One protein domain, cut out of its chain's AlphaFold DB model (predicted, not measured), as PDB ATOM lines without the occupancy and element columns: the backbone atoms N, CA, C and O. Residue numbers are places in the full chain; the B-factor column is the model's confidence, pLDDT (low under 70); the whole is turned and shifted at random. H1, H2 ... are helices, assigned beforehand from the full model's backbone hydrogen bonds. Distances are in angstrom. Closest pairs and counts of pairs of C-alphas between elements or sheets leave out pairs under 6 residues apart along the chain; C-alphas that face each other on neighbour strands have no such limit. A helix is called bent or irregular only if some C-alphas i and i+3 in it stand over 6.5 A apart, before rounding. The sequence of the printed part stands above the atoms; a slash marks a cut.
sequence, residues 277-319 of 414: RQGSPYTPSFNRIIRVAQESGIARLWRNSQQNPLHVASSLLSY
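What this domain is: This is residues 277 to 319 of the 414 residues of an uncharacterized protein of Trichogramma brassicae (UniProt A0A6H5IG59). This is a drawn-out chain of helices with no packed core: H1 and H2 follow one another and make a corner where they meet, and the very short H3 comes at the far end of H2, followed by a tail with no named element, residues 313 to 319. The first stretch, residues 277 to 289, of which 283 to 289 belong to H1, sticks out as a free arm and makes much of the length. The printed part has 43 residues, with three named helices in the order H1, H2, H3 and no named strand, and its class is all helix. The whole is extended, with a radius of gyration of the C-alphas of 14.9 A, and the C-alphas span 44 by 18 by 16 A.

How they stand to each other: Residues 277 to 282 lead into H1, residues 283 to 295. A tight link of 2 residues joins H1 to H2, residues 298 to 307. H1 and H2 are close but not clearly touching, and their closest C-alphas, those of Ala 293 and Ala 299, are 5.8 A apart. Their lines are about perpendicular at 71 degrees, only just beyond a steep tilt. A tight link of 1 residue joins H2 to H3, residues 309 to 312. H2 and H3 are close but not clearly touching, and their closest C-alphas, those of Ser 305 and Val 312, are 5.9 A apart. H1 and H3 are apart. In H1 and H2 every O i to N i+4 pair is within hydrogen-bond range. H3, with 4 residues, is too short for such a pair, and its one O i to N i+3 pair is not within range.

Where its parts are: H1 runs from Thr 283, with its C-alpha at (20.913, -33.820, 5.611), to Glu 295, 18.2 A from first to last C-alpha. H2 runs from Ile 298, with its C-alpha at (26.539, -41.770, -11.991), to Gln 307, over 14.3 A. H3 runs from Pro 309 to Val 312, whose C-alpha is at (23.977, -52.366, -20.555), over 5.9 A. No helix is bent.

The domain as a whole: The two C-alphas farthest apart, those of Gly 279 and Ser 314, are 44.3 A apart. The first and last printed C-alphas, those of Arg 277 and Tyr 319, are 40.2 A apart. Without the stretch that stands free, the other 30 residues span 29 by 18 by 8 A. The printed part has no cut, and neither link between helices is long. The mean pLDDT of the printed part is 71.9, and residues 303 to 319 are under 70. The mean is 88 in H1, 68 in H2 and 47 in H3.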
ATOM      1  N   ARG A 277      14.105 -36.488   8.146       91.56
ATOM      2  CA  ARG A 277      13.476 -35.854   9.306       91.56
ATOM      3  C   ARG A 277      14.020 -34.434   9.481       91.56
ATOM      4  O   ARG A 277      15.224 -34.200   9.361       91.56
ATOM      5  N   GLN A 278      13.126 -33.498   9.780       84.88
ATOM      6  CA  GLN A 278      13.490 -32.110  10.038       84.88
ATOM      7  C   GLN A 278      14.485 -32.040  11.207       84.88
ATOM      8  O   GLN A 278      14.240 -32.627  12.257       84.88
ATOM      9  N   GLY A 279      15.622 -31.371  10.993       89.12
ATOM     10  CA  GLY A 279      16.715 -31.284  11.971       89.12
ATOM     11  C   GLY A 279      17.748 -32.415  11.907       89.12
ATOM     12  O   GLY A 279      18.676 -32.413  12.705       89.12
ATOM     13  N   SER A 280      17.637 -33.368  10.971       91.88
ATOM     14  CA  SER A 280      18.636 -34.435  10.849       91.88
ATOM     15  C   SER A 280      20.029 -33.870  10.511       91.88
ATOM     16  O   SER A 280      20.164 -33.189   9.482       91.88
ATOM     17  N   PRO A 281      21.073 -34.208  11.297       92.31
ATOM     18  CA  PRO A 281      22.437 -33.740  11.054       92.31
ATOM     19  C   PRO A 281      23.039 -34.327   9.770       92.31
ATOM     20  O   PRO A 281      24.002 -33.786   9.236       92.31
ATOM     21  N   TYR A 282      22.451 -35.396   9.222       91.00
ATOM     22  CA  TYR A 282      22.931 -36.068   8.012       91.00
ATOM     23  C   TYR A 282      22.460 -35.408   6.712       91.00
ATOM     24  O   TYR A 282      23.009 -35.687   5.644       91.00
ATOM     25  N   THR A 283      21.478 -34.504   6.785       91.56
ATOM     26  CA  THR A 283      20.913 -33.820   5.611       91.56
ATOM     27  C   THR A 283      21.988 -33.158   4.729       91.56
ATOM     28  O   THR A 283      21.958 -33.351   3.510       91.56
ATOM     29  N   PRO A 284      22.972 -32.409   5.276       90.75
ATOM     30  CA  PRO A 284      24.026 -31.793   4.471       90.75
ATOM     31  C   PRO A 284      24.945 -32.827   3.805       90.75
ATOM     32  O   PRO A 284      25.289 -32.665   2.632       90.75
ATOM     33  N   SER A 285      25.303 -33.896   4.522       90.38
ATOM     34  CA  SER A 285      26.178 -34.963   4.023       90.38
ATOM     35  C   SER A 285      25.531 -35.716   2.864       90.38
ATOM     36  O   SER A 285      26.135 -35.857   1.801       90.38
ATOM     37  N   PHE A 286      24.264 -36.106   3.008       89.44
ATOM     38  CA  PHE A 286      23.531 -36.767   1.929       89.44
ATOM     39  C   PHE A 286      23.306 -35.853   0.726       89.44
ATOM     40  O   PHE A 286      23.480 -36.289  -0.409       89.44
ATOM     41  N   ASN A 287      22.996 -34.574   0.944       89.06
ATOM     42  CA  ASN A 287      22.887 -33.617  -0.157       89.06
ATOM     43  C   ASN A 287      24.208 -33.470  -0.923       89.06
ATOM     44  O   ASN A 287      24.187 -33.336  -2.148       89.06
ATOM     45  N   ARG A 288      25.354 -33.518  -0.227       91.50
ATOM     46  CA  ARG A 288      26.677 -33.507  -0.864       91.50
ATOM     47  C   ARG A 288      26.886 -34.759  -1.714       91.50
ATOM     48  O   ARG A 288      27.244 -34.624  -2.878       91.50
ATOM     49  N   ILE A 289      26.609 -35.945  -1.171       89.06
ATOM     50  CA  ILE A 289      26.749 -37.218  -1.899       89.06
ATOM     51  C   ILE A 289      25.860 -37.231  -3.147       89.06
ATOM     52  O   ILE A 289      26.335 -37.529  -4.240       89.06
ATOM     53  N   ILE A 290      24.587 -36.847  -3.010       86.19
ATOM     54  CA  ILE A 290      23.643 -36.790  -4.134       86.19
ATOM     55  C   ILE A 290      24.141 -35.819  -5.209       86.19
ATOM     56  O   ILE A 290      24.059 -36.132  -6.396       86.19
ATOM     57  N   ARG A 291      24.687 -34.662  -4.815       87.81
ATOM     58  CA  ARG A 291      25.256 -33.699  -5.761       87.81
ATOM     59  C   ARG A 291      26.452 -34.288  -6.509       87.81
ATOM     60  O   ARG A 291      26.459 -34.243  -7.733       87.81
ATOM     61  N   VAL A 292      27.398 -34.905  -5.801       90.06
ATOM     62  CA  VAL A 292      28.562 -35.560  -6.425       90.06
ATOM     63  C   VAL A 292      28.116 -36.672  -7.379       90.06
ATOM     64  O   VAL A 292      28.623 -36.770  -8.492       90.06
ATOM     65  N   ALA A 293      27.113 -37.472  -7.008       80.00
ATOM     66  CA  ALA A 293      26.559 -38.521  -7.869       80.00
ATOM     67  C   ALA A 293      25.858 -37.968  -9.129       80.00
ATOM     68  O   ALA A 293      25.834 -38.620 -10.176       80.00
ATOM     69  N   GLN A 294      25.273 -36.771  -9.045       84.31
ATOM     70  CA  GLN A 294      24.691 -36.081 -10.198       84.31
ATOM     71  C   GLN A 294      25.772 -35.490 -11.107       84.31
ATOM     72  O   GLN A 294      25.698 -35.671 -12.322       84.31
ATOM     73  N   GLU A 295      26.771 -34.824 -10.528       86.69
ATOM     74  CA  GLU A 295      27.867 -34.162 -11.249       86.69
ATOM     75  C   GLU A 295      28.799 -35.168 -11.937       86.69
ATOM     76  O   GLU A 295      29.175 -34.968 -13.086       86.69
ATOM     77  N   SER A 296      29.087 -36.298 -11.287       86.81
ATOM     78  CA  SER A 296      29.860 -37.413 -11.863       86.81
ATOM     79  C   SER A 296      29.123 -38.179 -12.968       86.81
ATOM     80  O   SER A 296      29.691 -39.068 -13.595       86.81
ATOM     81  N   GLY A 297      27.837 -37.892 -13.197       83.25
ATOM     82  CA  GLY A 297      27.027 -38.606 -14.182       83.25
ATOM     83  C   GLY A 297      26.614 -40.020 -13.757       83.25
ATOM     84  O   GLY A 297      25.888 -40.676 -14.508       83.25
ATOM     85  N   ILE A 298      26.967 -40.473 -12.548       79.56
ATOM     86  CA  ILE A 298      26.539 -41.770 -11.991       79.56
ATOM     87  C   ILE A 298      25.010 -41.875 -12.000       79.56
ATOM     88  O   ILE A 298      24.455 -42.891 -12.413       79.56
ATOM     89  N   ALA A 299      24.306 -40.795 -11.648       72.25
ATOM     90  CA  ALA A 299      22.844 -40.760 -11.695       72.25
ATOM     91  C   ALA A 299      22.274 -40.981 -13.113       72.25
ATOM     92  O   ALA A 299      21.180 -41.526 -13.265       72.25
ATOM     93  N   ARG A 300      23.000 -40.564 -14.163       72.06
ATOM     94  CA  ARG A 300      22.616 -40.794 -15.564       72.06
ATOM     95  C   ARG A 300      22.886 -42.241 -15.971       72.06
ATOM     96  O   ARG A 300      22.024 -42.850 -16.594       72.06
ATOM     97  N   LEU A 301      24.035 -42.792 -15.583       72.44
ATOM     98  CA  LEU A 301      24.378 -44.196 -15.830       72.44
ATOM     99  C   LEU A 301      23.383 -45.142 -15.149       72.44
ATOM    100  O   LEU A 301      22.872 -46.055 -15.790       72.44
ATOM    101  N   TRP A 302      23.023 -44.860 -13.896       70.56
ATOM    102  CA  TRP A 302      22.020 -45.630 -13.161       70.56
ATOM    103  C   TRP A 302      20.626 -45.512 -13.796       70.56
ATOM    104  O   TRP A 302      19.907 -46.499 -13.931       70.56
ATOM    105  N   ARG A 303      20.236 -44.322 -14.270       65.19
ATOM    106  CA  ARG A 303      18.966 -44.156 -14.996       65.19
ATOM    107  C   ARG A 303      18.929 -44.984 -16.281       65.19
ATOM    108  O   ARG A 303      17.911 -45.604 -16.571       65.19
ATOM    109  N   ASN A 304      20.032 -45.011 -17.023       66.12
ATOM    110  CA  ASN A 304      20.132 -45.751 -18.275       66.12
ATOM    111  C   ASN A 304      20.167 -47.271 -18.048       66.12
ATOM    112  O   ASN A 304      19.543 -48.006 -18.816       66.12
ATOM    113  N   SER A 305      20.827 -47.748 -16.985       61.50
ATOM    114  CA  SER A 305      20.868 -49.181 -16.652       61.50
ATOM    115  C   SER A 305      19.499 -49.739 -16.268       61.50
ATOM    116  O   SER A 305      19.180 -50.872 -16.615       61.50
ATOM    117  N   GLN A 306      18.655 -48.931 -15.625       57.50
ATOM    118  CA  GLN A 306      17.281 -49.309 -15.284       57.50
ATOM    119  C   GLN A 306      16.334 -49.303 -16.495       57.50
ATOM    120  O   GLN A 306      15.339 -50.020 -16.495       57.50
ATOM    121  N   GLN A 307      16.615 -48.492 -17.521       58.19
ATOM    122  CA  GLN A 307      15.738 -48.344 -18.690       58.19
ATOM    123  C   GLN A 307      15.972 -49.415 -19.761       58.19
ATOM    124  O   GLN A 307      15.012 -49.832 -20.398       58.19
ATOM    125  N   ASN A 308      17.211 -49.887 -19.933       50.53
ATOM    126  CA  ASN A 308      17.569 -50.877 -20.950       50.53
ATOM    127  C   ASN A 308      18.430 -52.003 -20.346       50.53
ATOM    128  O   ASN A 308      19.649 -52.016 -20.558       50.53
ATOM    129  N   PRO A 309      17.829 -52.979 -19.637       50.03
ATOM    130  CA  PRO A 309      18.578 -54.109 -19.083       50.03
ATOM    131  C   PRO A 309      19.290 -54.935 -20.170       50.03
ATOM    132  O   PRO A 309      20.327 -55.527 -19.901       50.03
ATOM    133  N   LEU A 310      18.791 -54.910 -21.413       50.62
ATOM    134  CA  LEU A 310      19.360 -55.640 -22.553       50.62
ATOM    135  C   LEU A 310      20.587 -54.966 -23.199       50.62
ATOM    136  O   LEU A 310      21.391 -55.660 -23.809       50.62
ATOM    137  N   HIS A 311      20.777 -53.648 -23.054       43.91
ATOM    138  CA  HIS A 311      21.861 -52.921 -23.747       43.91
ATOM    139  C   HIS A 311      23.036 -52.516 -22.844       43.91
ATOM    140  O   HIS A 311      24.109 -52.209 -23.351       43.91
ATOM    141  N   VAL A 312      22.863 -52.528 -21.517       43.75
ATOM    142  CA  VAL A 312      23.977 -52.366 -20.555       43.75
ATOM    143  C   VAL A 312      24.592 -53.724 -20.179       43.75
ATOM    144  O   VAL A 312      25.746 -53.789 -19.754       43.75
ATOM    145  N   ALA A 313      23.860 -54.816 -20.432       42.34
ATOM    146  CA  ALA A 313      24.354 -56.187 -20.332       42.34
ATOM    147  C   ALA A 313      25.592 -56.455 -21.209       42.34
ATOM    148  O   ALA A 313      26.439 -57.256 -20.829       42.34
ATOM    149  N   SER A 314      25.730 -55.778 -22.353       44.94
ATOM    150  CA  SER A 314      26.759 -56.116 -23.342       44.94
ATOM    151  C   SER A 314      28.105 -55.410 -23.165       44.94
ATOM    152  O   SER A 314      29.094 -55.908 -23.694       44.94
ATOM    153  N   SER A 315      28.192 -54.292 -22.432       45.38
ATOM    154  CA  SER A 315      29.444 -53.512 -22.358       45.38
ATOM    155  C   SER A 315      30.106 -53.449 -20.981       45.38
ATOM    156  O   SER A 315      31.319 -53.285 -20.919       45.38
ATOM    157  N   LEU A 316      29.362 -53.608 -19.881       44.31
ATOM    158  CA  LEU A 316      29.937 -53.635 -18.522       44.31
ATOM    159  C   LEU A 316      29.506 -54.855 -17.692       44.31
ATOM    160  O   LEU A 316      30.204 -55.222 -16.751       44.31
ATOM    161  N   LEU A 317      28.398 -55.512 -18.050       44.72
ATOM    162  CA  LEU A 317      27.883 -56.703 -17.360       44.72
ATOM    163  C   LEU A 317      28.375 -58.034 -17.954       44.72
ATOM    164  O   LEU A 317      28.056 -59.083 -17.397       44.72
ATOM    165  N   SER A 318      29.144 -58.020 -19.049       48.53
ATOM    166  CA  SER A 318      29.721 -59.250 -19.610       48.53
ATOM    167  C   SER A 318      30.880 -59.802 -18.777       48.53
ATOM    168  O   SER A 318      31.189 -60.981 -18.903       48.53
ATOM    169  N   TYR A 319      31.481 -58.991 -17.898       49.78
ATOM    170  CA  TYR A 319      32.627 -59.418 -17.090       49.78
ATOM    171  C   TYR A 319      32.399 -59.401 -15.577       49.78
ATOM    172  O   TYR A 319      33.114 -60.109 -14.876       49.78
TER     173      TYR A 319